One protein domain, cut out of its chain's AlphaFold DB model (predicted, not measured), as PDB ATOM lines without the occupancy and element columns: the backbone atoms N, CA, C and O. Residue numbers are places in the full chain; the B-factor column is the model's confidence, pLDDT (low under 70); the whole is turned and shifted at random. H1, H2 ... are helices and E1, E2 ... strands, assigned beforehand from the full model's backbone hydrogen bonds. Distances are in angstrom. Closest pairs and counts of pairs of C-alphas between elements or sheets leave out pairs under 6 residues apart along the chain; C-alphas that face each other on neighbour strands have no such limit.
ATOM      1  N   ALA A  27      36.789  26.863   4.317       42.59
ATOM      2  CA  ALA A  27      36.033  27.283   3.151       42.59
ATOM      3  C   ALA A  27      35.886  26.177   2.086       42.59
ATOM      4  O   ALA A  27      34.887  26.190   1.376       42.59
ATOM      5  N   ASP A  28      36.798  25.196   2.030       47.75
ATOM      6  CA  ASP A  28      36.872  24.241   0.906       47.75
ATOM      7  C   ASP A  28      36.428  22.809   1.252       47.75
ATOM      8  O   ASP A  28      36.483  21.910   0.414       47.75
ATOM      9  N   ALA A  29      35.976  22.554   2.486       49.88
ATOM     10  CA  ALA A  29      35.767  21.185   2.969       49.88
ATOM     11  C   ALA A  29      34.671  20.407   2.215       49.88
ATOM     12  O   ALA A  29      34.626  19.180   2.295       49.88
ATOM     13  N   PHE A  30      33.823  21.101   1.457       56.28
ATOM     14  CA  PHE A  30      32.725  20.522   0.693       56.28
ATOM     15  C   PHE A  30      32.617  21.215  -0.671       56.28
ATOM     16  O   PHE A  30      31.608  21.816  -1.033       56.28
ATOM     17  N   GLU A  31      33.676  21.150  -1.464       57.44
ATOM     18  CA  GLU A  31      33.532  21.374  -2.893       57.44
ATOM     19  C   GLU A  31      33.560  20.022  -3.574       57.44
ATOM     20  O   GLU A  31      34.580  19.347  -3.616       57.44
ATOM     21  N   CYS A  32      32.460  19.636  -4.205       63.34
ATOM     22  CA  CYS A  32      32.387  18.429  -5.041       63.34
ATOM     23  C   CYS A  32      33.195  18.554  -6.346       63.34
ATOM     24  O   CYS A  32      33.032  17.787  -7.292       63.34
ATOM     25  N   LYS A  33      34.030  19.594  -6.372       61.28
ATOM     26  CA  LYS A  33      35.108  19.921  -7.283       61.28
ATOM     27  C   LYS A  33      36.442  19.323  -6.831       61.28
ATOM     28  O   LYS A  33      37.355  19.200  -7.643       61.28
ATOM     29  N   LEU A  34      36.578  18.964  -5.556       64.00
ATOM     30  CA  LEU A  34      37.756  18.282  -5.047       64.00
ATOM     31  C   LEU A  34      37.725  16.805  -5.461       64.00
ATOM     32  O   LEU A  34      36.664  16.176  -5.447       64.00
ATOM     33  N   PRO A  35      38.886  16.217  -5.791       70.56
ATOM     34  CA  PRO A  35      39.021  14.770  -5.870       70.56
ATOM     35  C   PRO A  35      38.578  14.103  -4.560       70.56
ATOM     36  O   PRO A  35      38.800  14.654  -3.478       70.56
ATOM     37  N   PHE A  36      38.016  12.891  -4.642       72.75
ATOM     38  CA  PHE A  36      37.485  12.157  -3.484       72.75
ATOM     39  C   PHE A  36      38.460  12.110  -2.294       72.75
ATOM     40  O   PHE A  36      38.071  12.409  -1.168       72.75
ATOM     41  N   LYS A  37      39.745  11.813  -2.541       72.69
ATOM     42  CA  LYS A  37      40.790  11.742  -1.503       72.69
ATOM     43  C   LYS A  37      40.946  13.062  -0.737       72.69
ATOM     44  O   LYS A  37      41.015  13.050   0.489       72.69
ATOM     45  N   ALA A  38      40.926  14.191  -1.444       72.75
ATOM     46  CA  ALA A  38      41.024  15.518  -0.837       72.75
ATOM     47  C   ALA A  38      39.756  15.879  -0.042       72.75
ATOM     48  O   ALA A  38      39.854  16.401   1.066       72.75
ATOM     49  N   ALA A  39      38.572  15.529  -0.555       73.38
ATOM     50  CA  ALA A  39      37.311  15.714   0.168       73.38
ATOM     51  C   ALA A  39      37.233  14.842   1.439       73.38
ATOM     52  O   ALA A  39      36.686  15.249   2.460       73.38
ATOM     53  N   MET A  40      37.797  13.635   1.414       74.88
ATOM     54  CA  MET A  40      37.887  12.785   2.602       74.88
ATOM     55  C   MET A  40      38.819  13.374   3.659       74.88
ATOM     56  O   MET A  40      38.462  13.416   4.834       74.88
ATOM     57  N   GLN A  41      39.987  13.866   3.245       74.38
ATOM     58  CA  GLN A  41      40.942  14.507   4.150       74.38
ATOM     59  C   GLN A  41      40.330  15.726   4.848       74.38
ATOM     60  O   GLN A  41      40.449  15.847   6.068       74.38
ATOM     61  N   SER A  42      39.595  16.576   4.124       71.19
ATOM     62  CA  SER A  42      38.910  17.716   4.742       71.19
ATOM     63  C   SER A  42      37.881  17.267   5.783       71.19
ATOM     64  O   SER A  42      37.841  17.818   6.881       71.19
ATOM     65  N   MET A  43      37.102  16.218   5.504       71.12
ATOM     66  CA  MET A  43      36.110  15.700   6.450       71.12
ATOM     67  C   MET A  43      36.722  15.061   7.697       71.12
ATOM     68  O   MET A  43      36.138  15.175   8.768       71.12
ATOM     69  N   THR A  44      37.899  14.432   7.607       68.56
ATOM     70  CA  THR A  44      38.566  13.867   8.799       68.56
ATOM     71  C   THR A  44      38.976  14.920   9.831       68.56
ATOM     72  O   THR A  44      39.153  14.586  10.998       68.56
ATOM     73  N   SER A  45      39.076  16.191   9.431       72.44
ATOM     74  CA  SER A  45      39.303  17.302  10.363       72.44
ATOM     75  C   SER A  45      38.054  17.692  11.168       72.44
ATOM     76  O   SER A  45      38.151  18.457  12.128       72.44
ATOM     77  N   LEU A  46      36.879  17.174  10.795       74.94
ATOM     78  CA  LEU A  46      35.606  17.493  11.428       74.94
ATOM     79  C   LEU A  46      35.290  16.537  12.577       74.94
ATOM     80  O   LEU A  46      35.617  15.350  12.560       74.94
ATOM     81  N   THR A  47      34.574  17.048  13.577       77.31
ATOM     82  CA  THR A  47      34.121  16.236  14.707       77.31
ATOM     83  C   THR A  47      33.087  15.211  14.248       77.31
ATOM     84  O   THR A  47      32.031  15.576  13.732       77.31
ATOM     85  N   VAL A  48      33.362  13.927  14.482       81.88
ATOM     86  CA  VAL A  48      32.403  12.842  14.246       81.88
ATOM     87  C   VAL A  48      31.308  12.895  15.310       81.88
ATOM     88  O   VAL A  48      31.589  12.833  16.504       81.88
ATOM     89  N   LEU A  49      30.054  12.993  14.874       80.44
ATOM     90  CA  LEU A  49      28.881  12.985  15.748       80.44
ATOM     91  C   LEU A  49      28.307  11.580  15.897       80.44
ATOM     92  O   LEU A  49      27.975  11.151  17.002       80.44
ATOM     93  N   ARG A  50      28.149  10.867  14.777       82.88
ATOM     94  CA  ARG A  50      27.557   9.526  14.743       82.88
ATOM     95  C   ARG A  50      28.190   8.694  13.646       82.88
ATOM     96  O   ARG A  50      28.511   9.201  12.579       82.88
ATOM     97  N   GLN A  51      28.292   7.396  13.885       84.94
ATOM     98  CA  GLN A  51      28.720   6.435  12.882       84.94
ATOM     99  C   GLN A  51      27.819   5.210  12.940       84.94
ATOM    100  O   GLN A  51      27.506   4.699  14.015       84.94
ATOM    101  N   LYS A  52      27.389   4.746  11.771       81.94
ATOM    102  CA  LYS A  52      26.565   3.556  11.618       81.94
ATOM    103  C   LYS A  52      27.094   2.723  10.466       81.94
ATOM    104  O   LYS A  52      27.124   3.184   9.330       81.94
ATOM    105  N   THR A  53      27.414   1.473  10.759       78.81
ATOM    106  CA  THR A  53      27.654   0.461   9.734       78.81
ATOM    107  C   THR A  53      26.357  -0.314   9.529       78.81
ATOM    108  O   THR A  53      25.771  -0.837  10.477       78.81
ATOM    109  N   GLY A  54      25.853  -0.308   8.304       67.19
ATOM    110  CA  GLY A  54      24.723  -1.103   7.859       67.19
ATOM    111  C   GLY A  54      25.195  -2.417   7.250       67.19
ATOM    112  O   GLY A  54      26.175  -2.465   6.508       67.19
ATOM    113  N   SER A  55      24.467  -3.488   7.547       61.44
ATOM    114  CA  SER A  55      24.626  -4.755   6.838       61.44
ATOM    115  C   SER A  55      24.134  -4.618   5.391       61.44
ATOM    116  O   SER A  55      23.215  -3.831   5.135       61.44
ATOM    117  N   PRO A  56      24.717  -5.367   4.442       61.28
ATOM    118  CA  PRO A  56      24.296  -5.334   3.047       61.28
ATOM    119  C   PRO A  56      22.803  -5.667   2.922       61.28
ATOM    120  O   PRO A  56      22.338  -6.679   3.444       61.28
ATOM    121  N   ALA A  57      22.043  -4.805   2.237       60.72
ATOM    122  CA  ALA A  57      20.603  -5.000   2.046       60.72
ATOM    123  C   ALA A  57      20.296  -6.210   1.143       60.72
ATOM    124  O   ALA A  57      19.234  -6.818   1.255       60.72
ATOM    125  N   THR A  58      21.229  -6.565   0.250       60.78
ATOM    126  CA  THR A  58      21.167  -7.741  -0.628       60.78
ATOM    127  C   THR A  58      22.580  -8.263  -0.913       60.78
ATOM    128  O   THR A  58      23.547  -7.525  -0.764       60.78
ATOM    129  N   VAL A  59      22.714  -9.501  -1.406       55.00
ATOM    130  CA  VAL A  59      24.002 -10.099  -1.841       55.00
ATOM    131  C   VAL A  59      24.676  -9.295  -2.976       55.00
ATOM    132  O   VAL A  59      25.859  -9.460  -3.259       55.00
ATOM    133  N   PHE A  60      23.926  -8.398  -3.624       55.41
ATOM    134  CA  PHE A  60      24.375  -7.536  -4.718       55.41
ATOM    135  C   PHE A  60      24.713  -6.109  -4.278       55.41
ATOM    136  O   PHE A  60      24.914  -5.249  -5.128       55.41
ATOM    137  N   MET A  61      24.750  -5.831  -2.977       64.31
ATOM    138  CA  MET A  61      25.196  -4.554  -2.431       64.31
ATOM    139  C   MET A  61      26.231  -4.850  -1.353       64.31
ATOM    140  O   MET A  61      26.013  -5.741  -0.539       64.31
ATOM    141  N   GLY A  62      27.366  -4.151  -1.367       67.50
ATOM    142  CA  GLY A  62      28.348  -4.281  -0.297       67.50
ATOM    143  C   GLY A  62      27.848  -3.707   1.029       67.50
ATOM    144  O   GLY A  62      26.702  -3.274   1.176       67.50
ATOM    145  N   GLU A  63      28.730  -3.716   2.018       75.06
ATOM    146  CA  GLU A  63      28.501  -3.075   3.307       75.06
ATOM    147  C   GLU A  63      28.291  -1.568   3.124       75.06
ATOM    148  O   GLU A  63      29.018  -0.893   2.388       75.06
ATOM    149  N   LEU A  64      27.285  -1.045   3.819       81.38
ATOM    150  CA  LEU A  64      27.002   0.379   3.863       81.38
ATOM    151  C   LEU A  64      27.654   0.949   5.122       81.38
ATOM    152  O   LEU A  64      27.410   0.450   6.215       81.38
ATOM    153  N   SER A  65      28.420   2.024   5.021       83.56
ATOM    154  CA  SER A  65      28.871   2.780   6.193       83.56
ATOM    155  C   SER A  65      28.398   4.215   6.078       83.56
ATOM    156  O   SER A  65      28.415   4.795   4.999       83.56
ATOM    157  N   SER A  66      27.942   4.792   7.184       85.44
ATOM    158  CA  SER A  66      27.517   6.182   7.255       85.44
ATOM    159  C   SER A  66      28.169   6.859   8.448       85.44
ATOM    160  O   SER A  66      28.078   6.359   9.569       85.44
ATOM    161  N   VAL A  67      28.779   8.017   8.222       83.69
ATOM    162  CA  VAL A  67      29.401   8.850   9.253       83.69
ATOM    163  C   VAL A  67      28.807  10.247   9.164       83.69
ATOM    164  O   VAL A  67      28.796  10.851   8.096       83.69
ATOM    165  N   GLU A  68      28.285  10.739  10.277       85.31
ATOM    166  CA  GLU A  68      27.779  12.096  10.439       85.31
ATOM    167  C   GLU A  68      28.841  12.949  11.132       85.31
ATOM    168  O   GLU A  68      29.352  12.579  12.194       85.31
ATOM    169  N   PHE A  69      29.142  14.099  10.544       82.56
ATOM    170  CA  PHE A  69      30.112  15.068  11.028       82.56
ATOM    171  C   PHE A  69      29.425  16.374  11.415       82.56
ATOM    172  O   PHE A  69      28.467  16.821  10.771       82.56
ATOM    173  N   ALA A  70      29.966  17.023  12.443       80.94
ATOM    174  CA  ALA A  70      29.623  18.389  12.772       80.94
ATOM    175  C   ALA A  70      30.143  19.318  11.660       80.94
ATOM    176  O   ALA A  70      31.310  19.226  11.282       80.94
ATOM    177  N   PRO A  71      29.313  20.240  11.149       74.12
ATOM    178  CA  PRO A  71      29.685  21.101  10.030       74.12
ATOM    179  C   PRO A  71      30.757  22.145  10.385       74.12
ATOM    180  O   PRO A  71      31.410  22.669   9.485       74.12
ATOM    181  N   ALA A  72      30.970  22.439  11.672       80.06
ATOM    182  CA  ALA A  72      31.897  23.469  12.148       80.06
ATOM    183  C   ALA A  72      31.694  24.809  11.400       80.06
ATOM    184  O   ALA A  72      30.580  25.326  11.363       80.06
ATOM    185  N   SER A  73      32.745  25.369  10.801       75.69
ATOM    186  CA  SER A  73      32.706  26.594   9.988       75.69
ATOM    187  C   SER A  73      32.559  26.335   8.481       75.69
ATOM    188  O   SER A  73      32.728  27.260   7.682       75.69
ATOM    189  N   THR A  74      32.234  25.101   8.083       74.19
ATOM    190  CA  THR A  74      32.108  24.702   6.676       74.19
ATOM    191  C   THR A  74      31.002  25.486   5.981       74.19
ATOM    192  O   THR A  74      29.906  25.661   6.518       74.19
ATOM    193  N   LYS A  75      31.262  25.909   4.743       77.19
ATOM    194  CA  LYS A  75      30.236  26.425   3.838       77.19
ATOM    195  C   LYS A  75      30.158  25.554   2.599       77.19
ATOM    196  O   LYS A  75      31.163  25.110   2.065       77.19
ATOM    197  N   VAL A  76      28.941  25.349   2.131       76.44
ATOM    198  CA  VAL A  76      28.622  24.603   0.922       76.44
ATOM    199  C   VAL A  76      27.862  25.536   0.012       76.44
ATOM    200  O   VAL A  76      26.757  25.958   0.349       76.44
ATOM    201  N   MET A  77      28.454  25.878  -1.132       75.88
ATOM    202  CA  MET A  77      27.826  26.797  -2.091       75.88
ATOM    203  C   MET A  77      27.331  28.096  -1.427       75.88
ATOM    204  O   MET A  77      26.256  28.602  -1.733       75.88
ATOM    205  N   GLY A  78      28.101  28.606  -0.461       75.88
ATOM    206  CA  GLY A  78      27.784  29.823   0.287       75.88
ATOM    207  C   GLY A  78      26.873  29.649   1.509       75.88
ATOM    208  O   GLY A  78      26.818  30.569   2.324       75.88
ATOM    209  N   ALA A  79      26.222  28.496   1.704       80.38
ATOM    210  CA  ALA A  79      25.359  28.228   2.859       80.38
ATOM    211  C   ALA A  79      26.058  27.365   3.924       80.38
ATOM    212  O   ALA A  79      26.848  26.481   3.599       80.38
ATOM    213  N   ALA A  80      25.751  27.593   5.203       84.94
ATOM    214  CA  ALA A  80      26.247  26.759   6.298       84.94
ATOM    215  C   ALA A  80      25.332  25.528   6.479       84.94
ATOM    216  O   ALA A  80      24.138  25.706   6.746       84.94
ATOM    217  N   PRO A  81      25.842  24.295   6.320       87.25
ATOM    218  CA  PRO A  81      25.048  23.096   6.546       87.25
ATOM    219  C   PRO A  81      24.778  22.885   8.038       87.25
ATOM    220  O   PRO A  81      25.584  23.258   8.884       87.25
ATOM    221  N   SER A  82      23.652  22.250   8.366       88.38
ATOM    222  CA  SER A  82      23.342  21.787   9.725       88.38
ATOM    223  C   SER A  82      24.010  20.452  10.054       88.38
ATOM    224  O   SER A  82      24.306  20.188  11.216       88.38
ATOM    225  N   LYS A  83      24.249  19.614   9.042       86.44
ATOM    226  CA  LYS A  83      24.908  18.309   9.172       86.44
ATOM    227  C   LYS A  83      25.606  17.924   7.872       86.44
ATOM    228  O   LYS A  83      25.138  18.256   6.777       86.44
ATOM    229  N   LEU A  84      26.710  17.202   8.015       86.25
ATOM    230  CA  LEU A  84      27.458  16.592   6.921       86.25
ATOM    231  C   LEU A  84      27.440  15.081   7.115       86.25
ATOM    232  O   LEU A  84      27.701  14.601   8.212       86.25
ATOM    233  N   ILE A  85      27.115  14.329   6.073       87.75
ATOM    234  CA  ILE A  85      27.051  12.871   6.131       87.75
ATOM    235  C   ILE A  85      27.866  12.295   4.986       87.75
ATOM    236  O   ILE A  85      27.588  12.568   3.821       87.75
ATOM    237  N   LEU A  86      28.841  11.460   5.321       86.38
ATOM    238  CA  LEU A  86      29.499  10.577   4.375       86.38
ATOM    239  C   LEU A  86      28.801   9.225   4.413       86.38
ATOM    240  O   LEU A  86      28.694   8.615   5.472       86.38
ATOM    241  N   THR A  87      28.387   8.730   3.257       87.19
ATOM    242  CA  THR A  87      27.892   7.368   3.088       87.19
ATOM    243  C   THR A  87      28.768   6.644   2.085       87.19
ATOM    244  O   THR A  87      28.940   7.113   0.966       87.19
ATOM    245  N   THR A  88      29.310   5.497   2.459       84.12
ATOM    246  CA  THR A  88      30.090   4.639   1.576       84.12
ATOM    247  C   THR A  88      29.370   3.318   1.365       84.12
ATOM    248  O   THR A  88      28.726   2.790   2.271       84.12
ATOM    249  N   LEU A  89      29.459   2.804   0.147       82.00
ATOM    250  CA  LEU A  89      28.972   1.495  -0.243       82.00
ATOM    251  C   LEU A  89      30.161   0.724  -0.800       82.00
ATOM    252  O   LEU A  89      30.730   1.113  -1.826       82.00
ATOM    253  N   SER A  90      30.550  -0.337  -0.096       73.94
ATOM    254  CA  SER A  90      31.646  -1.186  -0.544       73.94
ATOM    255  C   SER A  90      31.257  -1.992  -1.791       73.94
ATOM    256  O   SER A  90      30.063  -2.148  -2.084       73.94
ATOM    257  N   PRO A  91      32.248  -2.480  -2.558       69.75
ATOM    258  CA  PRO A  91      31.978  -3.358  -3.684       69.75
ATOM    259  C   PRO A  91      31.210  -4.598  -3.238       69.75
ATOM    260  O   PRO A  91      31.286  -5.030  -2.082       69.75
ATOM    261  N   THR A  92      30.453  -5.182  -4.161       68.12
ATOM    262  CA  THR A  92      29.757  -6.435  -3.880       68.12
ATOM    263  C   THR A  92      30.763  -7.553  -3.615       68.12
ATOM    264  O   THR A  92      31.909  -7.500  -4.052       68.12
ATOM    265  N   THR A  93      30.344  -8.624  -2.941       61.28
ATOM    266  CA  THR A  93      31.201  -9.806  -2.742       61.28
ATOM    267  C   THR A  93      31.430 -10.606  -4.032       61.28
ATOM    268  O   THR A  93      32.050 -11.671  -3.992       61.28
ATOM    269  N   LYS A  94      30.940 -10.127  -5.189       63.84
ATOM    270  CA  LYS A  94      31.164 -10.778  -6.478       63.84
ATOM    271  C   LYS A  94      32.634 -10.650  -6.886       63.84
ATOM    272  O   LYS A  94      33.148  -9.534  -6.971       63.84
ATOM    273  N   PRO A  95      33.299 -11.767  -7.226       59.28
ATOM    274  CA  PRO A  95      34.654 -11.730  -7.758       59.28
ATOM    275  C   PRO A  95      34.740 -10.811  -8.987       59.28
ATOM    276  O   PRO A  95      33.994 -10.992  -9.949       59.28
ATOM    277  N   GLY A  96      35.641  -9.828  -8.946       64.88
ATOM    278  CA  GLY A  96      35.887  -8.884 -10.043       64.88
ATOM    279  C   GLY A  96      35.101  -7.570  -9.982       64.88
ATOM    280  O   GLY A  96      35.396  -6.668 -10.766       64.88
ATOM    281  N   ASP A  97      34.153  -7.412  -9.054       67.25
ATOM    282  CA  ASP A  97      33.506  -6.120  -8.822       67.25
ATOM    283  C   ASP A  97      34.376  -5.250  -7.905       67.25
ATOM    284  O   ASP A  97      34.507  -5.498  -6.710       67.25
ATOM    285  N   LYS A  98      35.014  -4.238  -8.497       69.00
ATOM    286  CA  LYS A  98      35.874  -3.264  -7.808       69.00
ATOM    287  C   LYS A  98      35.175  -1.925  -7.572       69.00
ATOM    288  O   LYS A  98      35.823  -0.970  -7.152       69.00
ATOM    289  N   ARG A  99      33.887  -1.813  -7.916       71.81
ATOM    290  CA  ARG A  99      33.186  -0.528  -7.902       71.81
ATOM    291  C   ARG A  99      32.733  -0.189  -6.494       71.81
ATOM    292  O   ARG A  99      31.999  -0.936  -5.860       71.81
ATOM    293  N   PHE A 100      33.157   0.971  -6.035       76.12
ATOM    294  CA  PHE A 100      32.798   1.560  -4.761       76.12
ATOM    295  C   PHE A 100      31.991   2.829  -5.018       76.12
ATOM    296  O   PHE A 100      32.231   3.543  -5.990       76.12
ATOM    297  N   SER A 101      31.042   3.139  -4.140       78.88
ATOM    298  CA  SER A 101      30.328   4.413  -4.199       78.88
ATOM    299  C   SER A 101      30.488   5.155  -2.883       78.88
ATOM    300  O   SER A 101      30.147   4.624  -1.831       78.88
ATOM    301  N   ALA A 102      30.937   6.404  -2.934       81.38
ATOM    302  CA  ALA A 102      30.879   7.324  -1.806       81.38
ATOM    303  C   ALA A 102      29.927   8.466  -2.121       81.38
ATOM    304  O   ALA A 102      29.989   9.068  -3.182       81.38
ATOM    305  N   THR A 103      29.053   8.798  -1.186       85.56
ATOM    306  CA  THR A 103      28.193   9.972  -1.253       85.56
ATOM    307  C   THR A 103      28.512  10.873  -0.084       85.56
ATOM    308  O   THR A 103      28.398  10.458   1.065       85.56
ATOM    309  N   ILE A 104      28.873  12.115  -0.374       85.88
ATOM    310  CA  ILE A 104      28.979  13.161   0.634       85.88
ATOM    311  C   ILE A 104      27.726  14.021   0.529       85.88
ATOM    312  O   ILE A 104      27.421  14.547  -0.541       85.88
ATOM    313  N   ALA A 105      26.980  14.141   1.618       87.81
ATOM    314  CA  ALA A 105      25.732  14.878   1.682       87.81
ATOM    315  C   ALA A 105      25.819  16.000   2.719       87.81
ATOM    316  O   ALA A 105      26.095  15.755   3.890       87.81
ATOM    317  N   ALA A 106      25.533  17.221   2.291       87.75
ATOM    318  CA  ALA A 106      25.327  18.363   3.161       87.75
ATOM    319  C   ALA A 106      23.836  18.641   3.272       87.75
ATOM    320  O   ALA A 106      23.139  18.657   2.258       87.75
ATOM    321  N   TYR A 107      23.353  18.869   4.487       89.81
ATOM    322  CA  TYR A 107      21.953  19.191   4.729       89.81
ATOM    323  C   TYR A 107      21.822  20.583   5.314       89.81
ATOM    324  O   TYR A 107      22.690  21.045   6.051       89.81
ATOM    325  N   PHE A 108      20.705  21.228   5.007       90.19
ATOM    326  CA  PHE A 108      20.411  22.591   5.414       90.19
ATOM    327  C   PHE A 108      18.967  22.657   5.900       90.19
ATOM    328  O   PHE A 108      18.095  22.031   5.291       90.19
ATOM    329  N   PRO A 109      18.670  23.453   6.937       90.25
ATOM    330  CA  PRO A 109      17.296  23.776   7.279       90.25
ATOM    331  C   PRO A 109      16.600  24.413   6.078       90.25
ATOM    332  O   PRO A 109      17.146  25.330   5.452       90.25
ATOM    333  N   ARG A 110      15.395  23.950   5.759       87.88
ATOM    334  CA  ARG A 110      14.615  24.516   4.665       87.88
ATOM    335  C   ARG A 110      14.015  25.851   5.091       87.88
ATOM    336  O   ARG A 110      13.073  25.910   5.873       87.88
ATOM    337  N   ASN A 111      14.598  26.932   4.588       88.25
ATOM    338  CA  ASN A 111      14.135  28.299   4.791       88.25
ATOM    339  C   ASN A 111      14.441  29.145   3.547       88.25
ATOM    340  O   ASN A 111      15.251  28.752   2.705       88.25
ATOM    341  N   ALA A 112      13.811  30.318   3.444       85.44
ATOM    342  CA  ALA A 112      13.939  31.184   2.271       85.44
ATOM    343  C   ALA A 112      15.392  31.604   1.975       85.44
ATOM    344  O   ALA A 112      15.777  31.695   0.811       85.44
ATOM    345  N   SER A 113      16.215  31.811   3.009       86.69
ATOM    346  CA  SER A 113      17.620  32.220   2.858       86.69
ATOM    347  C   SER A 113      18.478  31.112   2.239       86.69
ATOM    348  O   SER A 113      19.169  31.334   1.241       86.69
ATOM    349  N   ASN A 114      18.375  29.893   2.776       85.19
ATOM    350  CA  ASN A 114      19.086  28.726   2.265       85.19
ATOM    351  C   ASN A 114      18.588  28.346   0.870       85.19
ATOM    352  O   ASN A 114      19.405  28.081  -0.004       85.19
ATOM    353  N   GLU A 115      17.274  28.374   0.621       81.50
ATOM    354  CA  GLU A 115      16.742  28.118  -0.722       81.50
ATOM    355  C   GLU A 115      17.271  29.137  -1.737       81.50
ATOM    356  O   GLU A 115      17.738  28.744  -2.800       81.50
ATOM    357  N   THR A 116      17.271  30.429  -1.405       82.19
ATOM    358  CA  THR A 116      17.782  31.482  -2.299       82.19
ATOM    359  C   THR A 116      19.271  31.292  -2.586       82.19
ATOM    360  O   THR A 116      19.680  31.259  -3.749       82.19
ATOM    361  N   THR A 117      20.074  31.108  -1.536       81.44
ATOM    362  CA  THR A 117      21.530  30.929  -1.642       81.44
ATOM    363  C   THR A 117      21.865  29.697  -2.474       81.44
ATOM    364  O   THR A 117      22.592  29.800  -3.461       81.44
ATOM    365  N   LEU A 118      21.283  28.543  -2.141       78.94
ATOM    366  CA  LEU A 118      21.577  27.295  -2.835       78.94
ATOM    367  C   LEU A 118      21.050  27.310  -4.270       78.94
ATOM    368  O   LEU A 118      21.771  26.881  -5.160       78.94
ATOM    369  N   ASN A 119      19.861  27.859  -4.545       75.94
ATOM    370  CA  ASN A 119      19.343  27.966  -5.916       75.94
ATOM    371  C   ASN A 119      20.235  28.846  -6.810       75.94
ATOM    372  O   ASN A 119      20.344  28.583  -8.008       75.94
ATOM    373  N   SER A 120      20.912  29.850  -6.240       73.81
ATOM    374  CA  SER A 120      21.836  30.722  -6.976       73.81
ATOM    375  C   SER A 120      23.138  30.032  -7.415       73.81
ATOM    376  O   SER A 120      23.877  30.577  -8.232       73.81
ATOM    377  N   ALA A 121      23.402  28.803  -6.954       70.44
ATOM    378  CA  ALA A 121      24.646  28.074  -7.204       70.44
ATOM    379  C   ALA A 121      24.793  27.502  -8.635       70.44
ATOM    380  O   ALA A 121      25.622  26.621  -8.866       70.44
ATOM    381  N   GLY A 122      24.017  27.992  -9.607       69.75
ATOM    382  CA  GLY A 122      24.223  27.725 -11.035       69.75
ATOM    383  C   GLY A 122      23.940  26.286 -11.479       69.75
ATOM    384  O   GLY A 122      24.700  25.742 -12.280       69.75
ATOM    385  N   TRP A 123      22.883  25.663 -10.947       74.75
ATOM    386  CA  TRP A 123      22.400  24.325 -11.335       74.75
ATOM    387  C   TRP A 123      22.064  24.231 -12.829       74.75
ATOM    388  O   TRP A 123      21.777  25.245 -13.473       74.75
ATOM    389  N   THR A 124      22.054  23.018 -13.402       61.47
ATOM    390  CA  THR A 124      21.554  22.858 -14.778       61.47
ATOM    391  C   THR A 124      20.083  23.296 -14.861       61.47
ATOM    392  O   THR A 124      19.383  23.400 -13.852       61.47
ATOM    393  N   ARG A 125      19.629  23.619 -16.081       50.94
ATOM    394  CA  ARG A 125      18.427  24.413 -16.441       50.94
ATOM    395  C   ARG A 125      17.059  23.991 -15.855       50.94
ATOM    396  O   ARG A 125      16.048  24.587 -16.220       50.94
ATOM    397  N   SER A 126      16.983  23.010 -14.965       54.00
ATOM    398  CA  SER A 126      15.746  22.449 -14.421       54.00
ATOM    399  C   SER A 126      15.444  22.816 -12.966       54.00
ATOM    400  O   SER A 126      14.404  22.405 -12.467       54.00
ATOM    401  N   CYS A 127      16.260  23.620 -12.280       58.62
ATOM    402  CA  CYS A 127      16.016  23.938 -10.869       58.62
ATOM    403  C   CYS A 127      14.973  25.054 -10.647       58.62
ATOM    404  O   CYS A 127      15.287  26.151 -10.195       58.62
ATOM    405  N   LYS A 128      13.719  24.783 -11.033       58.09
ATOM    406  CA  LYS A 128      12.555  25.667 -10.849       58.09
ATOM    407  C   LYS A 128      11.785  25.332  -9.565       58.09
ATOM    408  O   LYS A 128      11.956  24.268  -8.969       58.09
ATOM    409  N   GLU A 129      10.901  26.235  -9.151       56.22
ATOM    410  CA  GLU A 129       9.935  25.981  -8.080       56.22
ATOM    411  C   GLU A 129       9.099  24.721  -8.385       56.22
ATOM    412  O   GLU A 129       8.660  24.518  -9.515       56.22
ATOM    413  N   GLY A 130       8.955  23.824  -7.403       58.94
ATOM    414  CA  GLY A 130       8.292  22.521  -7.569       58.94
ATOM    415  C   GLY A 130       9.191  21.364  -8.036       58.94
ATOM    416  O   GLY A 130       8.786  20.206  -7.930       58.94
ATOM    417  N   VAL A 131      10.424  21.624  -8.490       65.00
ATOM    418  CA  VAL A 131      11.370  20.557  -8.857       65.00
ATOM    419  C   VAL A 131      12.065  20.011  -7.613       65.00
ATOM    420  O   VAL A 131      12.652  20.756  -6.830       65.00
ATOM    421  N   ARG A 132      11.972  18.690  -7.429       71.25
ATOM    422  CA  ARG A 132      12.462  17.976  -6.241       71.25
ATOM    423  C   ARG A 132      13.955  17.660  -6.270       71.25
ATOM    424  O   ARG A 132      14.572  17.590  -5.212       71.25
ATOM    425  N   VAL A 133      14.531  17.484  -7.456       74.06
ATOM    426  CA  VAL A 133      15.923  17.065  -7.643       74.06
ATOM    427  C   VAL A 133      16.530  17.832  -8.816       74.06
ATOM    428  O   VAL A 133      15.957  17.845  -9.905       74.06
ATOM    429  N   CYS A 134      17.689  18.451  -8.605       75.25
ATOM    430  CA  CYS A 134      18.428  19.203  -9.615       75.25
ATOM    431  C   CYS A 134      19.866  18.703  -9.697       75.25
ATOM    432  O   CYS A 134      20.553  18.653  -8.683       75.25
ATOM    433  N   GLY A 135      20.336  18.371 -10.894       73.31
ATOM    434  CA  GLY A 135      21.736  18.018 -11.119       73.31
ATOM    435  C   GLY A 135      22.592  19.236 -11.454       73.31
ATOM    436  O   GLY A 135      22.089  20.297 -11.836       73.31
ATOM    437  N   ARG A 136      23.909  19.085 -11.363       68.94
ATOM    438  CA  ARG A 136      24.848  19.957 -12.069       68.94
ATOM    439  C   ARG A 136      25.997  19.124 -12.627       68.94
ATOM    440  O   ARG A 136      26.746  18.511 -11.875       68.94
ATOM    441  N   ASP A 137      26.126  19.116 -13.949       57.66
ATOM    442  CA  ASP A 137      27.204  18.409 -14.640       57.66
ATOM    443  C   ASP A 137      28.478  19.272 -14.666       57.66
ATOM    444  O   ASP A 137      28.409  20.501 -14.737       57.66
ATOM    445  N   GLY A 138      29.654  18.640 -14.604       53.06
ATOM    446  CA  GLY A 138      30.939  19.306 -14.861       53.06
ATOM    447  C   GLY A 138      31.598  20.057 -13.693       53.06
ATOM    448  O   GLY A 138      32.558  20.784 -13.936       53.06
ATOM    449  N   ILE A 139      31.137  19.903 -12.442       53.91
ATOM    450  CA  ILE A 139      31.896  20.399 -11.269       53.91
ATOM    451  C   ILE A 139      32.997  19.414 -10.860       53.91
ATOM    452  O   ILE A 139      34.050  19.843 -10.402       53.91
ATOM    453  N   ALA A 140      32.785  18.111 -11.049       53.72
ATOM    454  CA  ALA A 140      33.776  17.103 -10.700       53.72
ATOM    455  C   ALA A 140      34.936  17.078 -11.721       53.72
ATOM    456  O   ALA A 140      34.690  17.129 -12.933       53.72
ATOM    457  N   PRO A 141      36.202  16.983 -11.279       52.12
ATOM    458  CA  PRO A 141      37.349  16.915 -12.174       52.12
ATOM    459  C   PRO A 141      37.328  15.605 -12.971       52.12
ATOM    460  O   PRO A 141      37.621  14.550 -12.435       52.12
ATOM    461  N   LYS A 142      36.971  15.707 -14.260       51.62
ATOM    462  CA  LYS A 142      37.083  14.748 -15.386       51.62
ATOM    463  C   LYS A 142      36.678  13.274 -15.223       51.62
ATOM    464  O   LYS A 142      36.557  12.607 -16.245       51.62
ATOM    465  N   ALA A 143      36.372  12.774 -14.040       50.03
ATOM    466  CA  ALA A 143      35.770  11.471 -13.837       50.03
ATOM    467  C   ALA A 143      35.138  11.443 -12.436       50.03
ATOM    468  O   ALA A 143      35.720  11.940 -11.482       50.03
ATOM    469  N   MET A 144      33.969  10.815 -12.310       54.84
ATOM    470  CA  MET A 144      33.494  10.249 -11.037       54.84
ATOM    471  C   MET A 144      32.829  11.190 -10.026       54.84
ATOM    472  O   MET A 144      33.027  11.015  -8.832       54.84
ATOM    473  N   GLY A 145      31.971  12.122 -10.447       60.94
ATOM    474  CA  GLY A 145      31.183  12.899  -9.485       60.94
ATOM    475  C   GLY A 145      29.907  13.507 -10.056       60.94
ATOM    476  O   GLY A 145      30.006  14.434 -10.855       60.94
ATOM    477  N   SER A 146      28.720  13.051  -9.642       73.12
ATOM    478  CA  SER A 146      27.474  13.804  -9.875       73.12
ATOM    479  C   SER A 146      27.121  14.601  -8.628       73.12
ATOM    480  O   SER A 146      27.048  14.031  -7.535       73.12
ATOM    481  N   ILE A 147      26.861  15.898  -8.787       76.94
ATOM    482  CA  ILE A 147      26.320  16.732  -7.718       76.94
ATOM    483  C   ILE A 147      24.829  16.960  -7.942       76.94
ATOM    484  O   ILE A 147      24.382  17.279  -9.044       76.94
ATOM    485  N   THR A 148      24.065  16.777  -6.876       81.44
ATOM    486  CA  THR A 148      22.612  16.843  -6.903       81.44
ATOM    487  C   THR A 148      22.110  17.673  -5.737       81.44
ATOM    488  O   THR A 148      22.463  17.411  -4.591       81.44
ATOM    489  N   TYR A 149      21.258  18.647  -6.009       82.81
ATOM    490  CA  TYR A 149      20.470  19.354  -5.015       82.81
ATOM    491  C   TYR A 149      19.086  18.719  -4.894       82.81
ATOM    492  O   TYR A 149      18.419  18.472  -5.896       82.81
ATOM    493  N   MET A 150      18.662  18.436  -3.668       84.00
ATOM    494  CA  MET A 150      17.428  17.728  -3.353       84.00
ATOM    495  C   MET A 150      16.559  18.534  -2.389       84.00
ATOM    496  O   MET A 150      17.043  19.063  -1.385       84.00
ATOM    497  N   ARG A 151      15.256  18.554  -2.681       80.50
ATOM    498  CA  ARG A 151      14.181  19.229  -1.930       80.50
ATOM    499  C   ARG A 151      13.090  18.253  -1.468       80.50
ATOM    500  O   ARG A 151      11.957  18.670  -1.231       80.50
ATOM    501  N   ASP A 152      13.410  16.959  -1.404       75.75
ATOM    502  CA  ASP A 152      12.449  15.897  -1.076       75.75
ATOM    503  C   ASP A 152      11.895  16.006   0.350       75.75
ATOM    504  O   ASP A 152      10.756  15.612   0.594       75.75
ATOM    505  N   ASP A 153      12.671  16.566   1.281       80.12
ATOM    506  CA  ASP A 153      12.240  16.764   2.660       80.12
ATOM    507  C   ASP A 153      11.553  18.146   2.823       80.12
ATOM    508  O   ASP A 153      12.071  19.181   2.379       80.12
ATOM    509  N   PRO A 154      10.358  18.218   3.439       80.94
ATOM    510  CA  PRO A 154       9.684  19.490   3.707       80.94
ATOM    511  C   PRO A 154      10.413  20.372   4.737       80.94
ATOM    512  O   PRO A 154      10.122  21.563   4.820       80.94
ATOM    513  N   LYS A 155      11.341  19.820   5.521       85.75
ATOM    514  CA  LYS A 155      12.102  20.508   6.574       85.75
ATOM    515  C   LYS A 155      13.576  20.685   6.232       85.75
ATOM    516  O   LYS A 155      14.226  21.548   6.823       85.75
ATOM    517  N   GLU A 156      14.102  19.911   5.287       88.31
ATOM    518  CA  GLU A 156      15.521  19.927   4.935       88.31
ATOM    519  C   GLU A 156      15.762  20.029   3.427       88.31
ATOM    520  O   GLU A 156      15.068  19.458   2.592       88.31
ATOM    521  N   LEU A 157      16.813  20.757   3.084       88.12
ATOM    522  CA  LEU A 157      17.427  20.756   1.768       88.12
ATOM    523  C   LEU A 157      18.688  19.907   1.848       88.12
ATOM    524  O   LEU A 157      19.349  19.909   2.888       88.12
ATOM    525  N   SER A 158      19.073  19.225   0.771       88.12
ATOM    526  CA  SER A 158      20.384  18.570   0.744       88.12
ATOM    527  C   SER A 158      21.114  18.746  -0.572       88.12
ATOM    528  O   SER A 158      20.504  18.807  -1.634       88.12
ATOM    529  N   ILE A 159      22.435  18.821  -0.491       85.50
ATOM    530  CA  ILE A 159      23.337  18.748  -1.635       85.50
ATOM    531  C   ILE A 159      24.133  17.466  -1.479       85.50
ATOM    532  O   ILE A 159      24.739  17.236  -0.437       85.50
ATOM    533  N   ARG A 160      24.112  16.623  -2.505       87.00
ATOM    534  CA  ARG A 160      24.756  15.315  -2.514       87.00
ATOM    535  C   ARG A 160      25.769  15.239  -3.624       87.00
ATOM    536  O   ARG A 160      25.472  15.610  -4.755       87.00
ATOM    537  N   CYS A 161      26.927  14.702  -3.297       82.62
ATOM    538  CA  CYS A 161      28.031  14.530  -4.214       82.62
ATOM    539  C   CYS A 161      28.432  13.077  -4.202       82.62
ATOM    540  O   CYS A 161      28.940  12.575  -3.200       82.62
ATOM    541  N   GLN A 162      28.120  12.403  -5.300       82.75
ATOM    542  CA  GLN A 162      28.306  10.972  -5.436       82.75
ATOM    543  C   GLN A 162      29.528  10.685  -6.292       82.75
ATOM    544  O   GLN A 162      29.545  11.036  -7.468       82.75
ATOM    545  N   TYR A 163      30.490   9.989  -5.702       78.56
ATOM    546  CA  TYR A 163      31.689   9.476  -6.332       78.56
ATOM    547  C   TYR A 163      31.533   7.988  -6.614       78.56
ATOM    548  O   TYR A 163      31.286   7.208  -5.696       78.56
ATOM    549  N   ASN A 164      31.697   7.600  -7.876       77.06
ATOM    550  CA  ASN A 164      31.763   6.200  -8.285       77.06
ATOM    551  C   ASN A 164      33.227   5.870  -8.532       77.06
ATOM    552  O   ASN A 164      33.773   6.318  -9.529       77.06
ATOM    553  N   LEU A 165      33.843   5.130  -7.621       73.94
ATOM    554  CA  LEU A 165      35.273   4.849  -7.605       73.94
ATOM    555  C   LEU A 165      35.529   3.392  -7.976       73.94
ATOM    556  O   LEU A 165      34.660   2.527  -7.845       73.94
ATOM    557  N   THR A 166      36.748   3.111  -8.399       72.50
ATOM    558  CA  THR A 166      37.317   1.767  -8.436       72.50
ATOM    559  C   THR A 166      38.313   1.597  -7.289       72.50
ATOM    560  O   THR A 166      38.724   2.574  -6.667       72.50
ATOM    561  N   THR A 167      38.712   0.361  -6.979       65.56
ATOM    562  CA  THR A 167      39.773   0.104  -5.984       65.56
ATOM    563  C   THR A 167      41.060   0.862  -6.286       65.56
ATOM    564  O   THR A 167      41.748   1.269  -5.363       65.56
ATOM    565  N   ASP A 168      41.345   1.080  -7.567       64.81
ATOM    566  CA  ASP A 168      42.579   1.704  -8.031       64.81
ATOM    567  C   ASP A 168      42.548   3.237  -7.788       64.81
ATOM    568  O   ASP A 168      43.591   3.877  -7.749       64.81
ATOM    569  N   ASP A 169      41.363   3.821  -7.546       62.31
ATOM    570  CA  ASP A 169      41.182   5.236  -7.166       62.31
ATOM    571  C   ASP A 169      41.305   5.476  -5.645       62.31
ATOM    572  O   ASP A 169      41.244   6.622  -5.185       62.31
ATOM    573  N   LEU A 170      41.406   4.403  -4.848       57.81
ATOM    574  CA  LEU A 170      41.522   4.456  -3.385       57.81
ATOM    575  C   LEU A 170      42.977   4.380  -2.889       57.81
ATOM    576  O   LEU A 170      43.218   4.690  -1.719       57.81
TER     577      LEU A 170
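This is residues 27 to 170 of the 171 residues of the protein "TonB-dependent receptor" of Sphingopyxis sp. EG6 (UniProt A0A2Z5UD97). One twisted sheet of seven antiparallel strands makes a slab, with two short helices, H1 and H2, over the same face. The long strands E4 and E7 run side by side through its middle. The 144 printed residues hold, in chain order, H1 E1 E2 E3 E4 H2 E5 E6 E7, and the sheet's order is E1 E2 E3 E4 E7 E6 E5. The class is mixed, helices and strands, with 68 residues, under half, in named elements. The whole is compact, with a radius of gyration of the C-alphas of 15.4 A and spans of 48 by 33 by 28 A.

H1, residues 36 to 44, is on the sheet at a height of 9.8 A, over E3, residues 83 to 89, and E4, residues 99 to 109. E1, residues 48 to 54, E2, residues 64 to 69, E3 and E4 form a meander, each strand the antiparallel neighbour of the one before; within hydrogen-bond range are N 52 and O 66, 2.8 A, N 67 and O 86, 2.8 A, and N 87 and O 103, 2.8 A. H2, residues 112 to 119, lies over E7, residues 156 to 166, at a height of 9.2 A; their closest C-alphas, Glu 115 and Leu 157, are 7.8 A apart. E5, residues 133 to 136, E6, residues 146 to 150, and E7 form a second meander, with N 134 and O 149, 2.8 A, and N 148 and O 160, 2.8 A. E4 and E7 are antiparallel neighbours, with N 104 and O 161 at 2.9 A. In H1 and H2 every O i to N i+4 pair is within hydrogen-bond range.

H1 begins at C-alpha 36, (37.485, 12.157, -3.484). E4 is 32.8 A long and E7 31.4 A, ending at C-alpha 166, (37.317, 1.767, -8.436).

The printed part has no cut. The links E2 to E3 and H2 to E5 are long. Mean pLDDT of the printed part is 73.3; 49 residues are under 70, among them 136 to 145.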